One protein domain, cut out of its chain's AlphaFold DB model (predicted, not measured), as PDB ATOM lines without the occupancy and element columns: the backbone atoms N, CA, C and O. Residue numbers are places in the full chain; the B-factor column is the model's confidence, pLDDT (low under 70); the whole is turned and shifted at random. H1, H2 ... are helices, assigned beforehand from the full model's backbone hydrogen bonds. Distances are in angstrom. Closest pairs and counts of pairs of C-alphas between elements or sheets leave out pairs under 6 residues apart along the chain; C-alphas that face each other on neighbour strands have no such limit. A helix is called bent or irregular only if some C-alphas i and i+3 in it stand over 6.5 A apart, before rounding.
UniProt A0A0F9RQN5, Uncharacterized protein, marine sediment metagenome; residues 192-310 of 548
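What this domain is: This is residues 192 to 310 of the 548 residues of an uncharacterized protein of marine sediment metagenome (UniProt A0A0F9RQN5). Two long helices, H3 and H1, run out from a short three-helix body in opposite directions, with the small helix H2 folded between them there, so that the whole is a long rod; at the far end of H3 the short helix H4 folds back on it. H1, H2 and H3 make an up-and-down bundle, each running against the one before it, but they pack only over part of the two long helices: residues 192 to 207 of H1 stick out from one end of it, and residues 271 to 286 of H3 run bare between the bundle and H4. The printed part has 119 residues with four named helices, H1 to H4 in chain order, and no named strand; its class is all helix. It is extended, with a radius of gyration of the C-alphas of 24.7 A and spans of 86 by 29 by 18 A.

How they stand to each other: The longest helix, H3, residues 252 to 293, touches H2, residues 233 to 246, with its residues 255 to 266 alone; the closest C-alphas, those of Gln 259 and Leu 241, are 6.5 A apart. These two form a helical hairpin, at a shallow tilt of 16 degrees, opposite ways. H2 also touches H1, residues 192 to 228, of which residues 215 to 227 alone take part; the closest C-alphas, those of Gly 240 and Ala 219, are 4.7 A apart. They too form a hairpin, at a shallow tilt of 30 degrees, opposite ways. H1 and H3 are close but not clearly touching: their closest C-alphas, those of Met 216 and Arg 258, are 7.9 A apart. Their lines stand at a steep tilt of 40 degrees, and they run the same way. H3 touches H4, residues 297 to 305, with its residues 288 to 292 alone; the closest C-alphas, those of Arg 291 and Ile 300, are 6.1 A apart. H3 and H4 are a hairpin, at a shallow tilt of 31 degrees, opposite ways. H4 is apart from H1 and from H2. In H1, H2 and H4 every O i to N i+4 pair is within hydrogen-bond range; in H3, 36 of 38 are.

Where its parts are: H3 is 61.9 A from first to last C-alpha; it begins at Glu 252, C-alpha (159.485, 125.220, 125.879), and ends at Asn 293, C-alpha (187.698, 95.572, 172.321). It is irregular, but only just: C-alphas 253 and 256 are 6.6 A apart. H1 is 53.6 A long and begins at Leu 192, C-alpha (134.616, 145.826, 135.595). H2 is 20.0 A long and H4 12.5 A.

The domain as a whole: The two C-alphas farthest apart, those of Leu 192 and Glu 298, are 86.9 A from each other. The printed part has no cut, and its three links are tight. Mean pLDDT of the printed part is 74.0; 41 residues are under 70, among them 284 to 293 and 295 to 310.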
ATOM      1  N   LEU A 192     135.024 147.219 135.382       86.31
ATOM      2  CA  LEU A 192     134.616 145.826 135.595       86.31
ATOM      3  C   LEU A 192     135.241 144.906 134.538       86.31
ATOM      4  O   LEU A 192     135.823 143.885 134.898       86.31
ATOM      5  N   ALA A 193     135.183 145.283 133.256       86.88
ATOM      6  CA  ALA A 193     135.793 144.511 132.172       86.88
ATOM      7  C   ALA A 193     137.311 144.357 132.364       86.88
ATOM      8  O   ALA A 193     137.845 143.251 132.281       86.88
ATOM      9  N   THR A 194     137.993 145.452 132.712       87.94
ATOM     10  CA  THR A 194     139.438 145.452 132.992       87.94
ATOM     11  C   THR A 194     139.801 144.541 134.169       87.94
ATOM     12  O   THR A 194     140.831 143.867 134.158       87.94
ATOM     13  N   ASP A 195     138.994 144.539 135.228       88.62
ATOM     14  CA  ASP A 195     139.259 143.733 136.417       88.62
ATOM     15  C   ASP A 195     138.925 142.247 136.202       88.62
ATOM     16  O   ASP A 195     139.683 141.389 136.658       88.62
ATOM     17  N   LEU A 196     137.884 141.932 135.424       88.44
ATOM     18  CA  LEU A 196     137.597 140.566 134.970       88.44
ATOM     19  C   LEU A 196     138.719 140.006 134.085       88.44
ATOM     20  O   LEU A 196     139.131 138.865 134.284       88.44
ATOM     21  N   GLU A 197     139.267 140.803 133.162       89.75
ATOM     22  CA  GLU A 197     140.402 140.392 132.322       89.75
ATOM     23  C   GLU A 197     141.645 140.068 133.166       89.75
ATOM     24  O   GLU A 197     142.346 139.086 132.915       89.75
ATOM     25  N   LYS A 198     141.909 140.858 134.215       90.06
ATOM     26  CA  LYS A 198     143.001 140.573 135.157       90.06
ATOM     27  C   LYS A 198     142.778 139.269 135.916       90.06
ATOM     28  O   LYS A 198     143.726 138.495 136.026       90.06
ATOM     29  N   ILE A 199     141.567 139.028 136.430       81.12
ATOM     30  CA  ILE A 199     141.233 137.768 137.111       81.12
ATOM     31  C   ILE A 199     141.448 136.589 136.160       81.12
ATOM     32  O   ILE A 199     142.132 135.642 136.533       81.12
ATOM     33  N   ASP A 200     140.941 136.663 134.927       85.31
ATOM     34  CA  ASP A 200     141.098 135.598 133.927       85.31
ATOM     35  C   ASP A 200     142.575 135.342 133.591       85.31
ATOM     36  O   ASP A 200     143.030 134.198 133.600       85.31
ATOM     37  N   LYS A 201     143.372 136.396 133.386       86.50
ATOM     38  CA  LYS A 201     144.811 136.260 133.123       86.50
ATOM     39  C   LYS A 201     145.547 135.560 134.268       86.50
ATOM     40  O   LYS A 201     146.367 134.680 134.013       86.50
ATOM     41  N   VAL A 202     145.267 135.945 135.515       81.56
ATOM     42  CA  VAL A 202     145.899 135.333 136.695       81.56
ATOM     43  C   VAL A 202     145.396 133.904 136.904       81.56
ATOM     44  O   VAL A 202     146.197 133.012 137.164       81.56
ATOM     45  N   ALA A 203     144.100 133.649 136.724       76.25
ATOM     46  CA  ALA A 203     143.525 132.312 136.834       76.25
ATOM     47  C   ALA A 203     144.130 131.342 135.808       76.25
ATOM     48  O   ALA A 203     144.459 130.210 136.159       76.25
ATOM     49  N   ARG A 204     144.344 131.786 134.561       77.88
ATOM     50  CA  ARG A 204     145.024 130.989 133.527       77.88
ATOM     51  C   ARG A 204     146.481 130.708 133.875       77.88
ATOM     52  O   ARG A 204     146.906 129.567 133.731       77.88
ATOM     53  N   ALA A 205     147.217 131.710 134.359       76.44
ATOM     54  CA  ALA A 205     148.600 131.525 134.798       76.44
ATOM     55  C   ALA A 205     148.692 130.502 135.945       76.44
ATOM     56  O   ALA A 205     149.470 129.557 135.864       76.44
ATOM     57  N   ASN A 206     147.823 130.617 136.955       76.50
ATOM     58  CA  ASN A 206     147.777 129.674 138.074       76.50
ATOM     59  C   ASN A 206     147.373 128.261 137.625       76.50
ATOM     60  O   ASN A 206     147.952 127.276 138.075       76.50
ATOM     61  N   ALA A 207     146.383 128.132 136.734       73.62
ATOM     62  CA  ALA A 207     145.965 126.833 136.208       73.62
ATOM     63  C   ALA A 207     147.084 126.154 135.401       73.62
ATOM     64  O   ALA A 207     147.269 124.940 135.505       73.62
ATOM     65  N   GLN A 208     147.845 126.936 134.633       78.75
ATOM     66  CA  GLN A 208     149.012 126.462 133.898       78.75
ATOM     67  C   GLN A 208     150.122 126.005 134.851       78.75
ATOM     68  O   GLN A 208     150.633 124.902 134.686       78.75
ATOM     69  N   GLU A 209     150.435 126.777 135.893       79.88
ATOM     70  CA  GLU A 209     151.424 126.392 136.909       79.88
ATOM     71  C   GLU A 209     151.031 125.091 137.630       79.88
ATOM     72  O   GLU A 209     151.854 124.195 137.809       79.88
ATOM     73  N   VAL A 210     149.753 124.931 137.990       79.75
ATOM     74  CA  VAL A 210     149.244 123.688 138.593       79.75
ATOM     75  C   VAL A 210     149.371 122.506 137.630       79.75
ATOM     76  O   VAL A 210     149.778 121.421 138.046       79.75
ATOM     77  N   ALA A 211     149.047 122.694 136.348       73.44
ATOM     78  CA  ALA A 211     149.213 121.651 135.339       73.44
ATOM     79  C   ALA A 211     150.689 121.248 135.182       73.44
ATOM     80  O   ALA A 211     150.992 120.057 135.186       73.44
ATOM     81  N   ILE A 212     151.605 122.219 135.141       74.19
ATOM     82  CA  ILE A 212     153.056 121.989 135.076       74.19
ATOM     83  C   ILE A 212     153.545 121.229 136.314       74.19
ATOM     84  O   ILE A 212     154.270 120.245 136.189       74.19
ATOM     85  N   ASN A 213     153.105 121.619 137.511       76.88
ATOM     86  CA  ASN A 213     153.471 120.931 138.750       76.88
ATOM     87  C   ASN A 213     152.966 119.480 138.782       76.88
ATOM     88  O   ASN A 213     153.672 118.590 139.258       76.88
ATOM     89  N   ASN A 214     151.775 119.218 138.240       79.56
ATOM     90  CA  ASN A 214     151.261 117.857 138.101       79.56
ATOM     91  C   ASN A 214     152.089 117.032 137.105       79.56
ATOM     92  O   ASN A 214     152.397 115.878 137.391       79.56
ATOM     93  N   GLU A 215     152.501 117.613 135.977       82.44
ATOM     94  CA  GLU A 215     153.394 116.954 135.014       82.44
ATOM     95  C   GLU A 215     154.765 116.646 135.630       82.44
ATOM     96  O   GLU A 215     155.302 115.558 135.429       82.44
ATOM     97  N   MET A 216     155.299 117.545 136.462       82.19
ATOM     98  CA  MET A 216     156.525 117.293 137.225       82.19
ATOM     99  C   MET A 216     156.351 116.162 138.243       82.19
ATOM    100  O   MET A 216     157.238 115.321 138.394       82.19
ATOM    101  N   ALA A 217     155.207 116.094 138.925       79.19
ATOM    102  CA  ALA A 217     154.898 114.994 139.836       79.19
ATOM    103  C   ALA A 217     154.762 113.651 139.094       79.19
ATOM    104  O   ALA A 217     155.249 112.630 139.578       79.19
ATOM    105  N   LEU A 218     154.162 113.649 137.900       83.50
ATOM    106  CA  LEU A 218     154.078 112.468 137.039       83.50
ATOM    107  C   LEU A 218     155.460 112.024 136.550       83.50
ATOM    108  O   LEU A 218     155.763 110.834 136.614       83.50
ATOM    109  N   ALA A 219     156.321 112.959 136.141       78.31
ATOM    110  CA  ALA A 219     157.699 112.657 135.761       78.31
ATOM    111  C   ALA A 219     158.454 111.955 136.900       78.31
ATOM    112  O   ALA A 219     159.136 110.959 136.671       78.31
ATOM    113  N   ARG A 220     158.274 112.417 138.145       82.69
ATOM    114  CA  ARG A 220     158.846 111.767 139.336       82.69
ATOM    115  C   ARG A 220     158.290 110.364 139.558       82.69
ATOM    116  O   ARG A 220     159.061 109.445 139.798       82.69
ATOM    117  N   ALA A 221     156.980 110.177 139.415       85.56
ATOM    118  CA  ALA A 221     156.367 108.858 139.553       85.56
ATOM    119  C   ALA A 221     156.898 107.856 138.508       85.56
ATOM    120  O   ALA A 221     157.090 106.680 138.822       85.56
ATOM    121  N   VAL A 222     157.182 108.316 137.282       87.88
ATOM    122  CA  VAL A 222     157.824 107.498 136.237       87.88
ATOM    123  C   VAL A 222     159.233 107.066 136.657       87.88
ATOM    124  O   VAL A 222     159.584 105.903 136.460       87.88
ATOM    125  N   ILE A 223     160.019 107.964 137.262       80.12
ATOM    126  CA  ILE A 223     161.361 107.653 137.784       80.12
ATOM    127  C   ILE A 223     161.267 106.608 138.894       80.12
ATOM    128  O   ILE A 223     161.945 105.585 138.827       80.12
ATOM    129  N   ASP A 224     160.402 106.837 139.884       86.69
ATOM    130  CA  ASP A 224     160.253 105.938 141.030       86.69
ATOM    131  C   ASP A 224     159.829 104.529 140.562       86.69
ATOM    132  O   ASP A 224     160.445 103.536 140.946       86.69
ATOM    133  N   THR A 225     158.875 104.441 139.627       91.75
ATOM    134  CA  THR A 225     158.444 103.162 139.026       91.75
ATOM    135  C   THR A 225     159.586 102.472 138.272       91.75
ATOM    136  O   THR A 225     159.793 101.269 138.409       91.75
ATOM    137  N   ALA A 226     160.367 103.219 137.485       84.19
ATOM    138  CA  ALA A 226     161.501 102.673 136.743       84.19
ATOM    139  C   ALA A 226     162.593 102.102 137.670       84.19
ATOM    140  O   ALA A 226     163.205 101.084 137.337       84.19
ATOM    141  N   ILE A 227     162.820 102.731 138.827       82.56
ATOM    142  CA  ILE A 227     163.748 102.239 139.853       82.56
ATOM    143  C   ILE A 227     163.200 100.964 140.505       82.56
ATOM    144  O   ILE A 227     163.946  99.998 140.665       82.56
ATOM    145  N   GLU A 228     161.907 100.924 140.843       89.69
ATOM    146  CA  GLU A 228     161.252  99.726 141.393       89.69
ATOM    147  C   GLU A 228     161.316  98.529 140.428       89.69
ATOM    148  O   GLU A 228     161.485  97.388 140.860       89.69
ATOM    149  N   GLU A 229     161.266  98.782 139.119       91.44
ATOM    150  CA  GLU A 229     161.455  97.779 138.062       91.44
ATOM    151  C   GLU A 229     162.917  97.312 137.894       91.44
ATOM    152  O   GLU A 229     163.198  96.440 137.068       91.44
ATOM    153  N   GLY A 230     163.857  97.859 138.671       82.56
ATOM    154  CA  GLY A 230     165.262  97.456 138.683       82.56
ATOM    155  C   GLY A 230     166.141  98.149 137.639       82.56
ATOM    156  O   GLY A 230     167.257  97.682 137.394       82.56
ATOM    157  N   LYS A 231     165.678  99.245 137.020       87.12
ATOM    158  CA  LYS A 231     166.537 100.068 136.152       87.12
ATOM    159  C   LYS A 231     167.557 100.835 136.981       87.12
ATOM    160  O   LYS A 231     167.358 101.114 138.165       87.12
ATOM    161  N   THR A 232     168.666 101.196 136.345       86.69
ATOM    162  CA  THR A 232     169.660 102.053 136.995       86.69
ATOM    163  C   THR A 232     169.087 103.456 137.232       86.69
ATOM    164  O   THR A 232     168.208 103.915 136.501       86.69
ATOM    165  N   GLN A 233     169.587 104.162 138.250       78.56
ATOM    166  CA  GLN A 233     169.130 105.523 138.571       78.56
ATOM    167  C   GLN A 233     169.325 106.503 137.401       78.56
ATOM    168  O   GLN A 233     168.509 107.401 137.215       78.56
ATOM    169  N   ASP A 234     170.373 106.325 136.590       83.56
ATOM    170  CA  ASP A 234     170.621 107.162 135.410       83.56
ATOM    171  C   ASP A 234     169.596 106.894 134.289       83.56
ATOM    172  O   ASP A 234     169.076 107.839 133.699       83.56
ATOM    173  N   GLU A 235     169.230 105.631 134.044       86.69
ATOM    174  CA  GLU A 235     168.187 105.268 133.070       86.69
ATOM    175  C   GLU A 235     166.793 105.730 133.519       86.69
ATOM    176  O   GLU A 235     165.997 106.204 132.709       86.69
ATOM    177  N   ALA A 236     166.481 105.610 134.813       81.50
ATOM    178  CA  ALA A 236     165.221 106.091 135.372       81.50
ATOM    179  C   ALA A 236     165.101 107.619 135.252       81.50
ATOM    180  O   ALA A 236     164.062 108.123 134.821       81.50
ATOM    181  N   LEU A 237     166.182 108.349 135.554       83.44
ATOM    182  CA  LEU A 237     166.257 109.798 135.378       83.44
ATOM    183  C   LEU A 237     166.074 110.200 133.909       83.44
ATOM    184  O   LEU A 237     165.325 111.132 133.618       83.44
ATOM    185  N   GLU A 238     166.706 109.488 132.971       89.38
ATOM    186  CA  GLU A 238     166.540 109.756 131.541       89.38
ATOM    187  C   GLU A 238     165.083 109.580 131.086       89.38
ATOM    188  O   GLU A 238     164.580 110.410 130.328       89.38
ATOM    189  N   LEU A 239     164.378 108.565 131.599       88.50
ATOM    190  CA  LEU A 239     162.952 108.351 131.325       88.50
ATOM    191  C   LEU A 239     162.070 109.476 131.887       88.50
ATOM    192  O   LEU A 239     161.156 109.935 131.199       88.50
ATOM    193  N   GLY A 240     162.359 109.963 133.098       81.88
ATOM    194  CA  GLY A 240     161.667 111.118 133.684       81.88
ATOM    195  C   GLY A 240     161.914 112.416 132.907       81.88
ATOM    196  O   GLY A 240     160.990 113.191 132.657       81.88
ATOM    197  N   LEU A 241     163.148 112.634 132.447       85.56
ATOM    198  CA  LEU A 241     163.501 113.784 131.613       85.56
ATOM    199  C   LEU A 241     162.874 113.709 130.217       85.56
ATOM    200  O   LEU A 241     162.439 114.729 129.684       85.56
ATOM    201  N   ASP A 242     162.810 112.525 129.613       89.62
ATOM    202  CA  ASP A 242     162.148 112.323 128.323       89.62
ATOM    203  C   ASP A 242     160.631 112.563 128.420       89.62
ATOM    204  O   ASP A 242     160.044 113.153 127.510       89.62
ATOM    205  N   PHE A 243     160.011 112.204 129.551       89.38
ATOM    206  CA  PHE A 243     158.618 112.549 129.849       89.38
ATOM    207  C   PHE A 243     158.403 114.073 129.859       89.38
ATOM    208  O   PHE A 243     157.527 114.568 129.149       89.38
ATOM    209  N   ILE A 244     159.250 114.832 130.568       82.94
ATOM    210  CA  ILE A 244     159.186 116.307 130.615       82.94
ATOM    211  C   ILE A 244     159.373 116.917 129.219       82.94
ATOM    212  O   ILE A 244     158.599 117.784 128.813       82.94
ATOM    213  N   ARG A 245     160.357 116.442 128.441       86.62
ATOM    214  CA  ARG A 245     160.615 116.944 127.076       86.62
ATOM    215  C   ARG A 245     159.409 116.768 126.154       86.62
ATOM    216  O   ARG A 245     159.123 117.651 125.342       86.62
ATOM    217  N   LYS A 246     158.713 115.635 126.281       88.56
ATOM    218  CA  LYS A 246     157.524 115.286 125.488       88.56
ATOM    219  C   LYS A 246     156.232 115.904 126.021       88.56
ATOM    220  O   LYS A 246     155.231 115.866 125.304       88.56
ATOM    221  N   SER A 247     156.235 116.475 127.226       82.88
ATOM    222  CA  SER A 247     155.052 117.126 127.782       82.88
ATOM    223  C   SER A 247     154.666 118.341 126.936       82.88
ATOM    224  O   SER A 247     155.472 119.236 126.675       82.88
ATOM    225  N   ALA A 248     153.409 118.356 126.488       79.62
ATOM    226  CA  ALA A 248     152.821 119.468 125.743       79.62
ATOM    227  C   ALA A 248     152.319 120.595 126.663       79.62
ATOM    228  O   ALA A 248     151.963 121.666 126.176       79.62
ATOM    229  N   LEU A 249     152.250 120.338 127.973       77.19
ATOM    230  CA  LEU A 249     151.719 121.267 128.973       77.19
ATOM    231  C   LEU A 249     152.803 122.158 129.588       77.19
ATOM    232  O   LEU A 249     152.476 123.203 130.146       77.19
ATOM    233  N   ILE A 250     154.076 121.770 129.465       77.50
ATOM    234  CA  ILE A 250     155.220 122.567 129.913       77.50
ATOM    235  C   ILE A 250     155.700 123.437 128.739       77.50
ATOM    236  O   ILE A 250     156.082 122.885 127.700       77.50
ATOM    237  N   PRO A 251     155.685 124.777 128.869       79.62
ATOM    238  CA  PRO A 251     156.238 125.689 127.870       79.62
ATOM    239  C   PRO A 251     157.708 125.394 127.573       79.62
ATOM    240  O   PRO A 251     158.469 125.025 128.465       79.62
ATOM    241  N   GLU A 252     158.125 125.564 126.319       78.56
ATOM    242  CA  GLU A 252     159.485 125.220 125.879       78.56
ATOM    243  C   GLU A 252     160.572 126.026 126.613       78.56
ATOM    244  O   GLU A 252     161.656 125.508 126.867       78.56
ATOM    245  N   ASP A 253     160.267 127.265 126.998       83.31
ATOM    246  CA  ASP A 253     161.124 128.144 127.794       83.31
ATOM    247  C   ASP A 253     161.283 127.687 129.253       83.31
ATOM    248  O   ASP A 253     162.341 127.906 129.837       83.31
ATOM    249  N   GLU A 254     160.296 126.984 129.819       79.62
ATOM    250  CA  GLU A 254     160.362 126.439 131.184       79.62
ATOM    251  C   GLU A 254     160.955 125.024 131.243       79.62
ATOM    252  O   GLU A 254     161.459 124.601 132.285       79.62
ATOM    253  N   LYS A 255     160.937 124.269 130.136       80.12
ATOM    254  CA  LYS A 255     161.429 122.878 130.113       80.12
ATOM    255  C   LYS A 255     162.871 122.745 130.596       80.12
ATOM    256  O   LYS A 255     163.194 121.763 131.262       80.12
ATOM    257  N   GLN A 256     163.727 123.715 130.272       79.44
ATOM    258  CA  GLN A 256     165.131 123.686 130.673       79.44
ATOM    259  C   GLN A 256     165.302 123.906 132.185       79.44
ATOM    260  O   GLN A 256     166.023 123.146 132.824       79.44
ATOM    261  N   GLU A 257     164.590 124.876 132.765       80.38
ATOM    262  CA  GLU A 257     164.603 125.133 134.212       80.38
ATOM    263  C   GLU A 257     164.096 123.907 134.989       80.38
ATOM    264  O   GLU A 257     164.742 123.430 135.920       80.38
ATOM    265  N   ARG A 258     162.999 123.295 134.527       77.88
ATOM    266  CA  ARG A 258     162.443 122.081 135.147       77.88
ATOM    267  C   ARG A 258     163.348 120.856 135.018       77.88
ATOM    268  O   ARG A 258     163.366 120.000 135.903       77.88
ATOM    269  N   GLN A 259     164.107 120.760 133.929       77.44
ATOM    270  CA  GLN A 259     165.129 119.730 133.764       77.44
ATOM    271  C   GLN A 259     166.274 119.916 134.772       77.44
ATOM    272  O   GLN A 259     166.759 118.929 135.328       77.44
ATOM    273  N   GLU A 260     166.700 121.151 135.033       81.75
ATOM    274  CA  GLU A 260     167.709 121.459 136.051       81.75
ATOM    275  C   GLU A 260     167.203 121.137 137.467       81.75
ATOM    276  O   GLU A 260     167.930 120.490 138.227       81.75
ATOM    277  N   ASP A 261     165.943 121.461 137.777       77.06
ATOM    278  CA  ASP A 261     165.291 121.113 139.048       77.06
ATOM    279  C   ASP A 261     165.298 119.598 139.307       77.06
ATOM    280  O   ASP A 261     165.710 119.139 140.377       77.06
ATOM    281  N   LEU A 262     164.877 118.803 138.315       76.62
ATOM    282  CA  LEU A 262     164.828 117.342 138.429       76.62
ATOM    283  C   LEU A 262     166.233 116.746 138.633       76.62
ATOM    284  O   LEU A 262     166.420 115.851 139.458       76.62
ATOM    285  N   ASN A 263     167.241 117.275 137.932       74.62
ATOM    286  CA  ASN A 263     168.637 116.856 138.090       74.62
ATOM    287  C   ASN A 263     169.204 117.213 139.473       74.62
ATOM    288  O   ASN A 263     169.945 116.424 140.072       74.62
ATOM    289  N   ALA A 264     168.873 118.397 139.995       67.81
ATOM    290  CA  ALA A 264     169.299 118.835 141.319       67.81
ATOM    291  C   ALA A 264     168.675 117.972 142.425       67.81
ATOM    292  O   ALA A 264     169.367 117.556 143.361       67.81
ATOM    293  N   GLU A 265     167.387 117.653 142.300       72.75
ATOM    294  CA  GLU A 265     166.675 116.790 143.240       72.75
ATOM    295  C   GLU A 265     167.224 115.359 143.240       72.75
ATOM    296  O   GLU A 265     167.449 114.788 144.310       72.75
ATOM    297  N   GLU A 266     167.523 114.797 142.069       73.31
ATOM    298  CA  GLU A 266     168.131 113.470 141.961       73.31
ATOM    299  C   GLU A 266     169.550 113.446 142.553       73.31
ATOM    300  O   GLU A 266     169.906 112.550 143.322       73.31
ATOM    301  N   THR A 267     170.352 114.486 142.306       72.19
ATOM    302  CA  THR A 267     171.673 114.646 142.941       72.19
ATOM    303  C   THR A 267     171.555 114.683 144.469       72.19
ATOM    304  O   THR A 267     172.353 114.073 145.192       72.19
ATOM    305  N   TYR A 268     170.530 115.366 144.980       61.72
ATOM    306  CA  TYR A 268     170.239 115.413 146.405       61.72
ATOM    307  C   TYR A 268     169.803 114.047 146.955       61.72
ATOM    308  O   TYR A 268     170.355 113.622 147.975       61.72
ATOM    309  N   ARG A 269     168.899 113.321 146.278       67.56
ATOM    310  CA  ARG A 269     168.491 111.950 146.650       67.56
ATOM    311  C   ARG A 269     169.695 111.008 146.710       67.56
ATOM    312  O   ARG A 269     169.931 110.402 147.756       67.56
ATOM    313  N   ARG A 270     170.559 111.011 145.687       69.38
ATOM    314  CA  ARG A 270     171.823 110.244 145.673       69.38
ATOM    315  C   ARG A 270     172.707 110.551 146.879       69.38
ATOM    316  O   ARG A 270     173.311 109.652 147.464       69.38
ATOM    317  N   SER A 271     172.776 111.817 147.292       61.06
ATOM    318  CA  SER A 271     173.545 112.215 148.476       61.06
ATOM    319  C   SER A 271     172.964 111.664 149.786       61.06
ATOM    320  O   SER A 271     173.713 111.442 150.738       61.06
ATOM    321  N   ILE A 272     171.643 111.481 149.875       60.66
ATOM    322  CA  ILE A 272     170.975 110.908 151.048       60.66
ATOM    323  C   ILE A 272     171.185 109.401 151.074       60.66
ATOM    324  O   ILE A 272     171.625 108.888 152.102       60.66
ATOM    325  N   ASP A 273     170.953 108.718 149.957       67.75
ATOM    326  CA  ASP A 273     171.141 107.268 149.855       67.75
ATOM    327  C   ASP A 273     172.586 106.882 150.171       67.75
ATOM    328  O   ASP A 273     172.840 105.950 150.938       67.75
ATOM    329  N   LYS A 274     173.550 107.662 149.666       71.38
ATOM    330  CA  LYS A 274     174.962 107.515 150.026       71.38
ATOM    331  C   LYS A 274     175.179 107.693 151.528       71.38
ATOM    332  O   LYS A 274     175.796 106.841 152.150       71.38
ATOM    333  N   ARG A 275     174.629 108.751 152.134       59.84
ATOM    334  CA  ARG A 275     174.745 108.994 153.584       59.84
ATOM    335  C   ARG A 275     174.124 107.879 154.425       59.84
ATOM    336  O   ARG A 275     174.659 107.562 155.483       59.84
ATOM    337  N   GLN A 276     173.015 107.287 153.987       63.03
ATOM    338  CA  GLN A 276     172.386 106.160 154.680       63.03
ATOM    339  C   GLN A 276     173.240 104.893 154.584       63.03
ATOM    340  O   GLN A 276     173.456 104.238 155.605       63.03
ATOM    341  N   LYS A 277     173.788 104.592 153.399       68.62
ATOM    342  CA  LYS A 277     174.749 103.495 153.215       68.62
ATOM    343  C   LYS A 277     176.008 103.711 154.057       68.62
ATOM    344  O   LYS A 277     176.388 102.819 154.807       68.62
ATOM    345  N   ASP A 278     176.592 104.908 154.024       59.50
ATOM    346  CA  ASP A 278     177.778 105.266 154.811       59.50
ATOM    347  C   ASP A 278     177.511 105.142 156.323       59.50
ATOM    348  O   ASP A 278     178.352 104.636 157.066       59.50
ATOM    349  N   LYS A 279     176.322 105.544 156.795       66.81
ATOM    350  CA  LYS A 279     175.903 105.362 158.193       66.81
ATOM    351  C   LYS A 279     175.793 103.882 158.566       66.81
ATOM    352  O   LYS A 279     176.295 103.502 159.620       66.81
ATOM    353  N   ALA A 280     175.181 103.057 157.718       62.06
ATOM    354  CA  ALA A 280     175.082 101.617 157.950       62.06
ATOM    355  C   ALA A 280     176.475 100.961 158.014       62.06
ATOM    356  O   ALA A 280     176.746 100.177 158.921       62.06
ATOM    357  N   VAL A 281     177.390 101.355 157.120       66.25
ATOM    358  CA  VAL A 281     178.794 100.912 157.134       66.25
ATOM    359  C   VAL A 281     179.504 101.351 158.420       66.25
ATOM    360  O   VAL A 281     180.218 100.561 159.035       66.25
ATOM    361  N   LEU A 282     179.297 102.589 158.881       64.75
ATOM    362  CA  LEU A 282     179.864 103.077 160.144       64.75
ATOM    363  C   LEU A 282     179.314 102.327 161.365       64.75
ATOM    364  O   LEU A 282     180.079 102.004 162.272       64.75
ATOM    365  N   GLU A 283     178.016 102.026 161.403       73.19
ATOM    366  CA  GLU A 283     177.401 101.228 162.471       73.19
ATOM    367  C   GLU A 283     177.954  99.796 162.494       73.19
ATOM    368  O   GLU A 283     178.304  99.293 163.565       73.19
ATOM    369  N   GLN A 284     178.127  99.173 161.324       64.50
ATOM    370  CA  GLN A 284     178.786  97.870 161.191       64.50
ATOM    371  C   GLN A 284     180.244  97.919 161.672       64.50
ATOM    372  O   GLN A 284     180.661  97.065 162.457       64.50
ATOM    373  N   ASN A 285     181.004  98.947 161.286       62.44
ATOM    374  CA  ASN A 285     182.389  99.135 161.725       62.44
ATOM    375  C   ASN A 285     182.495  99.343 163.243       62.44
ATOM    376  O   ASN A 285     183.344  98.734 163.892       62.44
ATOM    377  N   ASN A 286     181.603 100.138 163.836       64.69
ATOM    378  CA  ASN A 286     181.556 100.341 165.285       64.69
ATOM    379  C   ASN A 286     181.193  99.051 166.036       64.69
ATOM    380  O   ASN A 286     181.759  98.776 167.095       64.69
ATOM    381  N   ALA A 287     180.295  98.228 165.483       64.38
ATOM    382  CA  ALA A 287     179.949  96.926 166.049       64.38
ATOM    383  C   ALA A 287     181.130  95.938 166.014       64.38
ATOM    384  O   ALA A 287     181.347  95.204 166.981       64.38
ATOM    385  N   ILE A 288     181.919  95.941 164.934       59.81
ATOM    386  CA  ILE A 288     183.153  95.147 164.825       59.81
ATOM    387  C   ILE A 288     184.187  95.636 165.844       59.81
ATOM    388  O   ILE A 288     184.747  94.825 166.581       59.81
ATOM    389  N   GLN A 289     184.390  96.952 165.954       57.56
ATOM    390  CA  GLN A 289     185.338  97.547 166.899       57.56
ATOM    391  C   GLN A 289     184.978  97.242 168.362       57.56
ATOM    392  O   GLN A 289     185.859  96.926 169.160       57.56
ATOM    393  N   GLY A 290     183.688  97.280 168.716       64.50
ATOM    394  CA  GLY A 290     183.210  96.893 170.047       64.50
ATOM    395  C   GLY A 290     183.589  95.455 170.407       64.50
ATOM    396  O   GLY A 290     184.144  95.211 171.474       64.50
ATOM    397  N   ARG A 291     183.406  94.518 169.470       62.09
ATOM    398  CA  ARG A 291     183.767  93.099 169.646       62.09
ATOM    399  C   ARG A 291     185.279  92.860 169.661       62.09
ATOM    400  O   ARG A 291     185.752  91.977 170.370       62.09
ATOM    401  N   ILE A 292     186.047  93.653 168.910       56.28
ATOM    402  CA  ILE A 292     187.518  93.661 168.986       56.28
ATOM    403  C   ILE A 292     187.972  94.059 170.394       56.28
ATOM    404  O   ILE A 292     188.819  93.382 170.976       56.28
ATOM    405  N   ASN A 293     187.369  95.099 170.974       60.91
ATOM    406  CA  ASN A 293     187.698  95.572 172.321       60.91
ATOM    407  C   ASN A 293     187.311  94.573 173.427       60.91
ATOM    408  O   ASN A 293     187.928  94.570 174.489       60.91
ATOM    409  N   GLU A 294     186.332  93.701 173.178       71.50
ATOM    410  CA  GLU A 294     185.953  92.602 174.079       71.50
ATOM    411  C   GLU A 294     186.985  91.455 174.110       71.50
ATOM    412  O   GLU A 294     186.889  90.561 174.951       71.50
ATOM    413  N   GLY A 295     187.992  91.461 173.225       44.16
ATOM    414  CA  GLY A 295     189.132  90.535 173.270       44.16
ATOM    415  C   GLY A 295     188.801  89.071 172.954       44.16
ATOM    416  O   GLY A 295     189.641  88.194 173.158       44.16
ATOM    417  N   ASN A 296     187.598  88.784 172.448       61.94
ATOM    418  CA  ASN A 296     187.147  87.430 172.141       61.94
ATOM    419  C   ASN A 296     187.123  87.176 170.626       61.94
ATOM    420  O   ASN A 296     186.153  87.498 169.932       61.94
ATOM    421  N   LEU A 297     188.191  86.544 170.130       51.34
ATOM    422  CA  LEU A 297     188.408  86.239 168.713       51.34
ATOM    423  C   LEU A 297     187.305  85.353 168.101       51.34
ATOM    424  O   LEU A 297     186.954  85.528 166.935       51.34
ATOM    425  N   GLU A 298     186.707  84.441 168.880       62.25
ATOM    426  CA  GLU A 298     185.608  83.582 168.412       62.25
ATOM    427  C   GLU A 298     184.322  84.382 168.158       62.25
ATOM    428  O   GLU A 298     183.591  84.091 167.210       62.25
ATOM    429  N   SER A 299     184.076  85.441 168.938       53.19
ATOM    430  CA  SER A 299     182.899  86.309 168.780       53.19
ATOM    431  C   SER A 299     182.949  87.175 167.512       53.19
ATOM    432  O   SER A 299     181.911  87.451 166.905       53.19
ATOM    433  N   ILE A 300     184.158  87.568 167.091       50.53
ATOM    434  CA  ILE A 300     184.421  88.358 165.879       50.53
ATOM    435  C   ILE A 300     184.254  87.464 164.650       50.53
ATOM    436  O   ILE A 300     183.544  87.820 163.713       50.53
ATOM    437  N   VAL A 301     184.832  86.257 164.681       56.50
ATOM    438  CA  VAL A 301     184.720  85.279 163.588       56.50
ATOM    439  C   VAL A 301     183.276  84.795 163.408       56.50
ATOM    440  O   VAL A 301     182.828  84.639 162.273       56.50
ATOM    441  N   ALA A 302     182.521  84.589 164.493       60.84
ATOM    442  CA  ALA A 302     181.103  84.229 164.422       60.84
ATOM    443  C   ALA A 302     180.226  85.367 163.870       60.84
ATOM    444  O   ALA A 302     179.303  85.099 163.106       60.84
ATOM    445  N   PHE A 303     180.525  86.627 164.208       55.91
ATOM    446  CA  PHE A 303     179.817  87.798 163.679       55.91
ATOM    447  C   PHE A 303     180.064  87.996 162.182       55.91
ATOM    448  O   PHE A 303     179.110  88.152 161.429       55.91
ATOM    449  N   VAL A 304     181.323  87.910 161.739       54.16
ATOM    450  CA  VAL A 304     181.690  88.016 160.315       54.16
ATOM    451  C   VAL A 304     181.061  86.885 159.493       54.16
ATOM    452  O   VAL A 304     180.596  87.125 158.387       54.16
ATOM    453  N   LYS A 305     180.961  85.663 160.042       56.72
ATOM    454  CA  LYS A 305     180.282  84.527 159.384       56.72
ATOM    455  C   LYS A 305     178.751  84.616 159.370       56.72
ATOM    456  O   LYS A 305     178.122  83.904 158.595       56.72
ATOM    457  N   ALA A 306     178.148  85.431 160.235       55.09
ATOM    458  CA  ALA A 306     176.696  85.598 160.336       55.09
ATOM    459  C   ALA A 306     176.148  86.728 159.443       55.09
ATOM    460  O   ALA A 306     174.942  86.963 159.436       55.09
ATOM    461  N   GLN A 307     177.021  87.426 158.713       50.75
ATOM    462  CA  GLN A 307     176.690  88.545 157.833       50.75
ATOM    463  C   GLN A 307     176.901  88.111 156.367       50.75
ATOM    464  O   GLN A 307     178.032  88.151 155.882       50.75
ATOM    465  N   PRO A 308     175.849  87.654 155.661       43.06
ATOM    466  CA  PRO A 308     175.956  87.117 154.298       43.06
ATOM    467  C   PRO A 308     176.390  88.153 153.242       43.06
ATOM    468  O   PRO A 308     176.904  87.767 152.196       43.06
ATOM    469  N   ASP A 309     176.270  89.451 153.528       47.03
ATOM    470  CA  ASP A 309     176.618  90.540 152.599       47.03
ATOM    471  C   ASP A 309     178.129  90.869 152.562       47.03
ATOM    472  O   ASP A 309     178.575  91.706 151.779       47.03
ATOM    473  N   LEU A 310     178.950  90.208 153.392       43.09
ATOM    474  CA  LEU A 310     180.414  90.380 153.426       43.09
ATOM    475  C   LEU A 310     181.166  89.463 152.440       43.09
ATOM    476  O   LEU A 310     182.368  89.654 152.254       43.09
TER     477      LEU A 310